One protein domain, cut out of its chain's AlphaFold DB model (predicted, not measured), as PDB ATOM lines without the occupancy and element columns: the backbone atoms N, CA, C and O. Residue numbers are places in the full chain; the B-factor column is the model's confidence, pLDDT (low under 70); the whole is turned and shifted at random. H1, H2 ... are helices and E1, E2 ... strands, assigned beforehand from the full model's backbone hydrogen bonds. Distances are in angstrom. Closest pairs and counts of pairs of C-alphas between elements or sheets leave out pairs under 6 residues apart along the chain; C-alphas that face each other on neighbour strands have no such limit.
ATOM      1  N   ASP A 553     -23.173 -48.985   6.688       69.38
ATOM      2  CA  ASP A 553     -24.018 -48.368   7.705       69.38
ATOM      3  C   ASP A 553     -23.167 -47.480   8.615       69.38
ATOM      4  O   ASP A 553     -22.413 -47.962   9.467       69.38
ATOM      5  N   TYR A 554     -23.311 -46.166   8.469       66.62
ATOM      6  CA  TYR A 554     -22.792 -45.230   9.447       66.62
ATOM      7  C   TYR A 554     -23.845 -45.058  10.543       66.62
ATOM      8  O   TYR A 554     -24.913 -44.474  10.335       66.62
ATOM      9  N   ALA A 555     -23.570 -45.624  11.719       45.88
ATOM     10  CA  ALA A 555     -24.422 -45.437  12.883       45.88
ATOM     11  C   ALA A 555     -24.203 -44.025  13.432       45.88
ATOM     12  O   ALA A 555     -23.206 -43.766  14.107       45.88
ATOM     13  N   ASP A 556     -25.138 -43.121  13.149       48.28
ATOM     14  CA  ASP A 556     -25.181 -41.822  13.809       48.28
ATOM     15  C   ASP A 556     -25.522 -42.037  15.300       48.28
ATOM     16  O   ASP A 556     -26.616 -42.525  15.618       48.28
ATOM     17  N   PRO A 557     -24.619 -41.704  16.244       46.28
ATOM     18  CA  PRO A 557     -24.868 -41.893  17.672       46.28
ATOM     19  C   PRO A 557     -26.041 -41.051  18.205       46.28
ATOM     20  O   PRO A 557     -26.506 -41.308  19.319       46.28
ATOM     21  N   LEU A 558     -26.553 -40.086  17.432       42.59
ATOM     22  CA  LEU A 558     -27.739 -39.294  17.765       42.59
ATOM     23  C   LEU A 558     -29.058 -39.994  17.395       42.59
ATOM     24  O   LEU A 558     -30.078 -39.737  18.037       42.59
ATOM     25  N   PHE A 559     -29.055 -40.898  16.406       47.12
ATOM     26  CA  PHE A 559     -30.258 -41.569  15.898       47.12
ATOM     27  C   PHE A 559     -29.984 -43.035  15.521       47.12
ATOM     28  O   PHE A 559     -29.994 -43.385  14.341       47.12
ATOM     29  N   PRO A 560     -29.844 -43.946  16.504       56.41
ATOM     30  CA  PRO A 560     -29.572 -45.367  16.250       56.41
ATOM     31  C   PRO A 560     -30.700 -46.109  15.505       56.41
ATOM     32  O   PRO A 560     -30.570 -47.297  15.224       56.41
ATOM     33  N   GLU A 561     -31.817 -45.437  15.210       57.09
ATOM     34  CA  GLU A 561     -32.967 -45.986  14.483       57.09
ATOM     35  C   GLU A 561     -32.964 -45.636  12.978       57.09
ATOM     36  O   GLU A 561     -33.803 -46.157  12.245       57.09
ATOM     37  N   PHE A 562     -32.033 -44.794  12.502       54.06
ATOM     38  CA  PHE A 562     -31.932 -44.383  11.095       54.06
ATOM     39  C   PHE A 562     -30.493 -44.564  10.574       54.06
ATOM     40  O   PHE A 562     -29.641 -43.728  10.870       54.06
ATOM     41  N   PRO A 563     -30.192 -45.634   9.812       63.84
ATOM     42  CA  PRO A 563     -28.862 -45.825   9.240       63.84
ATOM     43  C   PRO A 563     -28.577 -44.748   8.182       63.84
ATOM     44  O   PRO A 563     -29.379 -44.543   7.267       63.84
ATOM     45  N   ILE A 564     -27.442 -44.053   8.314       75.56
ATOM     46  CA  ILE A 564     -26.934 -43.146   7.281       75.56
ATOM     47  C   ILE A 564     -26.003 -43.955   6.383       75.56
ATOM     48  O   ILE A 564     -25.030 -44.537   6.854       75.56
ATOM     49  N   CYS A 565     -26.302 -43.980   5.086       83.00
ATOM     50  CA  CYS A 565     -25.504 -44.697   4.101       83.00
ATOM     51  C   CYS A 565     -24.442 -43.788   3.504       83.00
ATOM     52  O   CYS A 565     -24.770 -42.786   2.870       83.00
ATOM     53  N   ALA A 566     -23.178 -44.148   3.705       77.81
ATOM     54  CA  ALA A 566     -22.036 -43.453   3.132       77.81
ATOM     55  C   ALA A 566     -21.010 -44.468   2.615       77.81
ATOM     56  O   ALA A 566     -20.845 -45.546   3.183       77.81
ATOM     57  N   GLY A 567     -20.332 -44.111   1.528       80.81
ATOM     58  CA  GLY A 567     -19.297 -44.919   0.891       80.81
ATOM     59  C   GLY A 567     -19.402 -44.890  -0.631       80.81
ATOM     60  O   GLY A 567     -20.357 -44.362  -1.205       80.81
ATOM     61  N   GLU A 568     -18.388 -45.437  -1.285       79.00
ATOM     62  CA  GLU A 568     -18.280 -45.495  -2.734       79.00
ATOM     63  C   GLU A 568     -18.976 -46.749  -3.277       79.00
ATOM     64  O   GLU A 568     -18.808 -47.863  -2.774       79.00
ATOM     65  N   CYS A 569     -19.766 -46.560  -4.333       85.81
ATOM     66  CA  CYS A 569     -20.374 -47.630  -5.115       85.81
ATOM     67  C   CYS A 569     -19.774 -47.649  -6.530       85.81
ATOM     68  O   CYS A 569     -19.232 -46.637  -6.984       85.81
ATOM     69  N   PRO A 570     -19.880 -48.771  -7.270       85.19
ATOM     70  CA  PRO A 570     -19.548 -48.807  -8.691       85.19
ATOM     71  C   PRO A 570     -20.266 -47.681  -9.455       85.19
ATOM     72  O   PRO A 570     -21.375 -47.316  -9.072       85.19
ATOM     73  N   PRO A 571     -19.712 -47.175 -10.571       79.38
ATOM     74  CA  PRO A 571     -20.203 -45.972 -11.261       79.38
ATOM     75  C   PRO A 571     -21.650 -46.053 -11.783       79.38
ATOM     76  O   PRO A 571     -22.205 -45.046 -12.209       79.38
ATOM     77  N   GLU A 572     -22.259 -47.236 -11.771       81.94
ATOM     78  CA  GLU A 572     -23.653 -47.487 -12.157       81.94
ATOM     79  C   GLU A 572     -24.610 -47.702 -10.964       81.94
ATOM     80  O   GLU A 572     -25.785 -48.007 -11.169       81.94
ATOM     81  N   HIS A 573     -24.129 -47.526  -9.728       87.44
ATOM     82  CA  HIS A 573     -24.883 -47.735  -8.491       87.44
ATOM     83  C   HIS A 573     -24.756 -46.543  -7.530       87.44
ATOM     84  O   HIS A 573     -23.775 -45.801  -7.559       87.44
ATOM     85  N   VAL A 574     -25.725 -46.396  -6.627       86.69
ATOM     86  CA  VAL A 574     -25.727 -45.384  -5.563       86.69
ATOM     87  C   VAL A 574     -25.926 -46.060  -4.199       86.69
ATOM     88  O   VAL A 574     -26.705 -47.007  -4.086       86.69
ATOM     89  N   CYS A 575     -25.208 -45.599  -3.171       89.25
ATOM     90  CA  CYS A 575     -25.292 -46.146  -1.814       89.25
ATOM     91  C   CYS A 575     -26.597 -45.672  -1.155       89.25
ATOM     92  O   CYS A 575     -26.772 -44.476  -0.921       89.25
ATOM     93  N   MET A 576     -27.533 -46.585  -0.889       86.25
ATOM     94  CA  MET A 576     -28.852 -46.267  -0.330       86.25
ATOM     95  C   MET A 576     -29.283 -47.268   0.748       86.25
ATOM     96  O   MET A 576     -28.828 -48.411   0.746       86.25
ATOM     97  N   PRO A 577     -30.197 -46.880   1.655       83.88
ATOM     98  CA  PRO A 577     -30.718 -47.794   2.663       83.88
ATOM     99  C   PRO A 577     -31.610 -48.872   2.019       83.88
ATOM    100  O   PRO A 577     -32.730 -48.600   1.576       83.88
ATOM    101  N   GLY A 578     -31.103 -50.105   1.980       77.12
ATOM    102  CA  GLY A 578     -31.754 -51.314   1.481       77.12
ATOM    103  C   GLY A 578     -32.360 -52.134   2.622       77.12
ATOM    104  O   GLY A 578     -31.832 -53.160   3.039       77.12
ATOM    105  N   GLY A 579     -33.500 -51.698   3.156       79.31
ATOM    106  CA  GLY A 579     -34.193 -52.431   4.221       79.31
ATOM    107  C   GLY A 579     -33.525 -52.291   5.594       79.31
ATOM    108  O   GLY A 579     -33.883 -51.376   6.330       79.31
ATOM    109  N   GLU A 580     -32.625 -53.215   5.956       70.88
ATOM    110  CA  GLU A 580     -31.945 -53.265   7.270       70.88
ATOM    111  C   GLU A 580     -30.463 -52.833   7.219       70.88
ATOM    112  O   GLU A 580     -29.849 -52.718   8.278       70.88
ATOM    113  N   SER A 581     -29.905 -52.577   6.031       80.50
ATOM    114  CA  SER A 581     -28.520 -52.123   5.833       80.50
ATOM    115  C   SER A 581     -28.371 -51.259   4.580       80.50
ATOM    116  O   SER A 581     -29.219 -51.288   3.685       80.50
ATOM    117  N   CYS A 582     -27.284 -50.504   4.489       88.19
ATOM    118  CA  CYS A 582     -26.884 -49.777   3.290       88.19
ATOM    119  C   CYS A 582     -26.403 -50.725   2.184       88.19
ATOM    120  O   CYS A 582     -25.590 -51.615   2.420       88.19
ATOM    121  N   GLU A 583     -26.909 -50.529   0.967       88.88
ATOM    122  CA  GLU A 583     -26.572 -51.327  -0.211       88.88
ATOM    123  C   GLU A 583     -26.336 -50.411  -1.424       88.88
ATOM    124  O   GLU A 583     -26.958 -49.356  -1.567       88.88
ATOM    125  N   CYS A 584     -25.448 -50.822  -2.330       89.06
ATOM    126  CA  CYS A 584     -25.300 -50.175  -3.631       89.06
ATOM    127  C   CYS A 584     -26.443 -50.613  -4.556       89.06
ATOM    128  O   CYS A 584     -26.513 -51.783  -4.930       89.06
ATOM    129  N   ILE A 585     -27.314 -49.684  -4.954       86.12
ATOM    130  CA  ILE A 585     -28.475 -49.949  -5.817       86.12
ATOM    131  C   ILE A 585     -28.220 -49.382  -7.215       86.12
ATOM    132  O   ILE A 585     -27.806 -48.232  -7.346       86.12
ATOM    133  N   GLU A 586     -28.464 -50.178  -8.260       87.94
ATOM    134  CA  GLU A 586     -28.280 -49.774  -9.661       87.94
ATOM    135  C   GLU A 586     -29.255 -48.636 -10.028       87.94
ATOM    136  O   GLU A 586     -30.438 -48.688  -9.679       87.94
ATOM    137  N   PHE A 587     -28.800 -47.612 -10.764       78.12
ATOM    138  CA  PHE A 587     -29.611 -46.417 -11.081       78.12
ATOM    139  C   PHE A 587     -30.981 -46.724 -11.713       78.12
ATOM    140  O   PHE A 587     -31.935 -45.965 -11.547       78.12
ATOM    141  N   LEU A 588     -31.095 -47.838 -12.440       77.06
ATOM    142  CA  LEU A 588     -32.318 -48.238 -13.141       77.06
ATOM    143  C   LEU A 588     -33.392 -48.840 -12.224       77.06
ATOM    144  O   LEU A 588     -34.537 -48.992 -12.657       77.06
ATOM    145  N   GLU A 589     -33.045 -49.182 -10.984       73.62
ATOM    146  CA  GLU A 589     -33.950 -49.833 -10.035       73.62
ATOM    147  C   GLU A 589     -34.482 -48.885  -8.951       73.62
ATOM    148  O   GLU A 589     -35.284 -49.315  -8.121       73.62
ATOM    149  N   ILE A 590     -34.112 -47.596  -8.972       74.50
ATOM    150  CA  ILE A 590     -34.573 -46.612  -7.984       74.50
ATOM    151  C   ILE A 590     -36.084 -46.367  -8.163       74.50
ATOM    152  O   ILE A 590     -36.514 -45.809  -9.178       74.50
ATOM    153  N   PRO A 591     -36.938 -46.754  -7.195       73.25
ATOM    154  CA  PRO A 591     -38.371 -46.529  -7.301       73.25
ATOM    155  C   PRO A 591     -38.677 -45.040  -7.095       73.25
ATOM    156  O   PRO A 591     -38.718 -44.555  -5.964       73.25
ATOM    157  N   CYS A 592     -38.944 -44.310  -8.183       73.88
ATOM    158  CA  CYS A 592     -39.219 -42.864  -8.142       73.88
ATOM    159  C   CYS A 592     -40.433 -42.468  -7.284       73.88
ATOM    160  O   CYS A 592     -40.556 -41.312  -6.885       73.88
ATOM    161  N   ASP A 593     -41.309 -43.418  -6.951       72.44
ATOM    162  CA  ASP A 593     -42.426 -43.192  -6.029       72.44
ATOM    163  C   ASP A 593     -41.960 -42.925  -4.583       72.44
ATOM    164  O   ASP A 593     -42.696 -42.323  -3.801       72.44
ATOM    165  N   LEU A 594     -40.756 -43.381  -4.216       62.66
ATOM    166  CA  LEU A 594     -40.184 -43.241  -2.873       62.66
ATOM    167  C   LEU A 594     -39.178 -42.085  -2.770       62.66
ATOM    168  O   LEU A 594     -39.045 -41.508  -1.694       62.66
ATOM    169  N   TYR A 595     -38.531 -41.707  -3.878       67.38
ATOM    170  CA  TYR A 595     -37.474 -40.688  -3.905       67.38
ATOM    171  C   TYR A 595     -37.638 -39.719  -5.091       67.38
ATOM    172  O   TYR A 595     -36.851 -39.745  -6.036       67.38
ATOM    173  N   PRO A 596     -38.664 -38.848  -5.064       59.19
ATOM    174  CA  PRO A 596     -39.022 -38.008  -6.208       59.19
ATOM    175  C   PRO A 596     -37.962 -36.956  -6.560       59.19
ATOM    176  O   PRO A 596     -37.807 -36.645  -7.732       59.19
ATOM    177  N   LEU A 597     -37.212 -36.450  -5.574       55.69
ATOM    178  CA  LEU A 597     -36.167 -35.438  -5.789       55.69
ATOM    179  C   LEU A 597     -34.955 -36.007  -6.544       55.69
ATOM    180  O   LEU A 597     -34.424 -35.354  -7.426       55.69
ATOM    181  N   ILE A 598     -34.570 -37.254  -6.256       62.59
ATOM    182  CA  ILE A 598     -33.428 -37.910  -6.914       62.59
ATOM    183  C   ILE A 598     -33.754 -38.222  -8.385       62.59
ATOM    184  O   ILE A 598     -32.885 -38.135  -9.244       62.59
ATOM    185  N   CYS A 599     -35.017 -38.539  -8.694       69.50
ATOM    186  CA  CYS A 599     -35.459 -38.780 -10.071       69.50
ATOM    187  C   CYS A 599     -35.705 -37.502 -10.895       69.50
ATOM    188  O   CYS A 599     -35.933 -37.619 -12.095       69.50
ATOM    189  N   GLU A 600     -35.741 -36.310 -10.289       64.25
ATOM    190  CA  GLU A 600     -35.816 -35.051 -11.051       64.25
ATOM    191  C   GLU A 600     -34.438 -34.602 -11.566       64.25
ATOM    192  O   GLU A 600     -34.380 -33.939 -12.602       64.25
ATOM    193  N   ASP A 601     -33.358 -35.002 -10.884       47.19
ATOM    194  CA  ASP A 601     -31.972 -34.647 -11.227       47.19
ATOM    195  C   ASP A 601     -31.248 -35.695 -12.107       47.19
ATOM    196  O   ASP A 601     -30.279 -35.349 -12.788       47.19
ATOM    197  N   LEU A 602     -31.714 -36.955 -12.118       49.41
ATOM    198  CA  LEU A 602     -31.284 -38.031 -13.039       49.41
ATOM    199  C   LEU A 602     -31.996 -37.940 -14.397       49.41
ATOM    200  O   LEU A 602     -31.309 -38.106 -15.437       49.41
TER     201      LEU A 602
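AT A GLANCE: This is residues 553 to 602 of the 602 residues of an uncharacterized protein of Deltaproteobacteria bacterium (UniProt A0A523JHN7). With little regular structure, the domain is a small two-stranded hairpin, E2 and E3, between looping ends: residues 555 to 563 loop beyond its turn end, and the tail with short helix H1 is towards the other end. E1 is a short strand beside the hairpin, near both E2 and E3. The printed part has 50 residues, 19 in E1, E2, E3 and H1, in chain order; the class is mixed. It is only just loose, close to compact, with radius of gyration of the C-alphas 11.8 A and spans 32 by 23 by 17 A.

IN THESE COORDINATES: E1, residues 564 to 566, begins at C-alpha (-26.934, -43.146, 7.281). E2, residues 573 to 578, measures 12.6 A; E3, residues 581 to 586, 15.7 A. H1, residues 598 to 601, ends at C-alpha (-31.972, -34.647, -11.227).

HOW THE PARTS SIT: Hairpin E2 and E3 is antiparallel at 145 degrees; N 574 and O 585 are 2.9 A apart, within hydrogen-bond range. E1 pairs with no named strand, but residues 553 to 554 pair antiparallel with its residues 564 to 565. The closest C-alphas of E1 and E3, Cys 565 and Cys 582, are 5.3 A apart. H1 is apart from E1 and E2, and too short for an O i to N i+4 pair; 0 of 1 O i to N i+3 pairs is within range.

THE WHOLE: The farthest C-alphas, Leu 558 and Leu 588, are 32.5 A apart. The printed part has no cut; E3 to H1 is a long link of 11 residues. pLDDT is under 70 at residues 553 to 563 and 594 to 602.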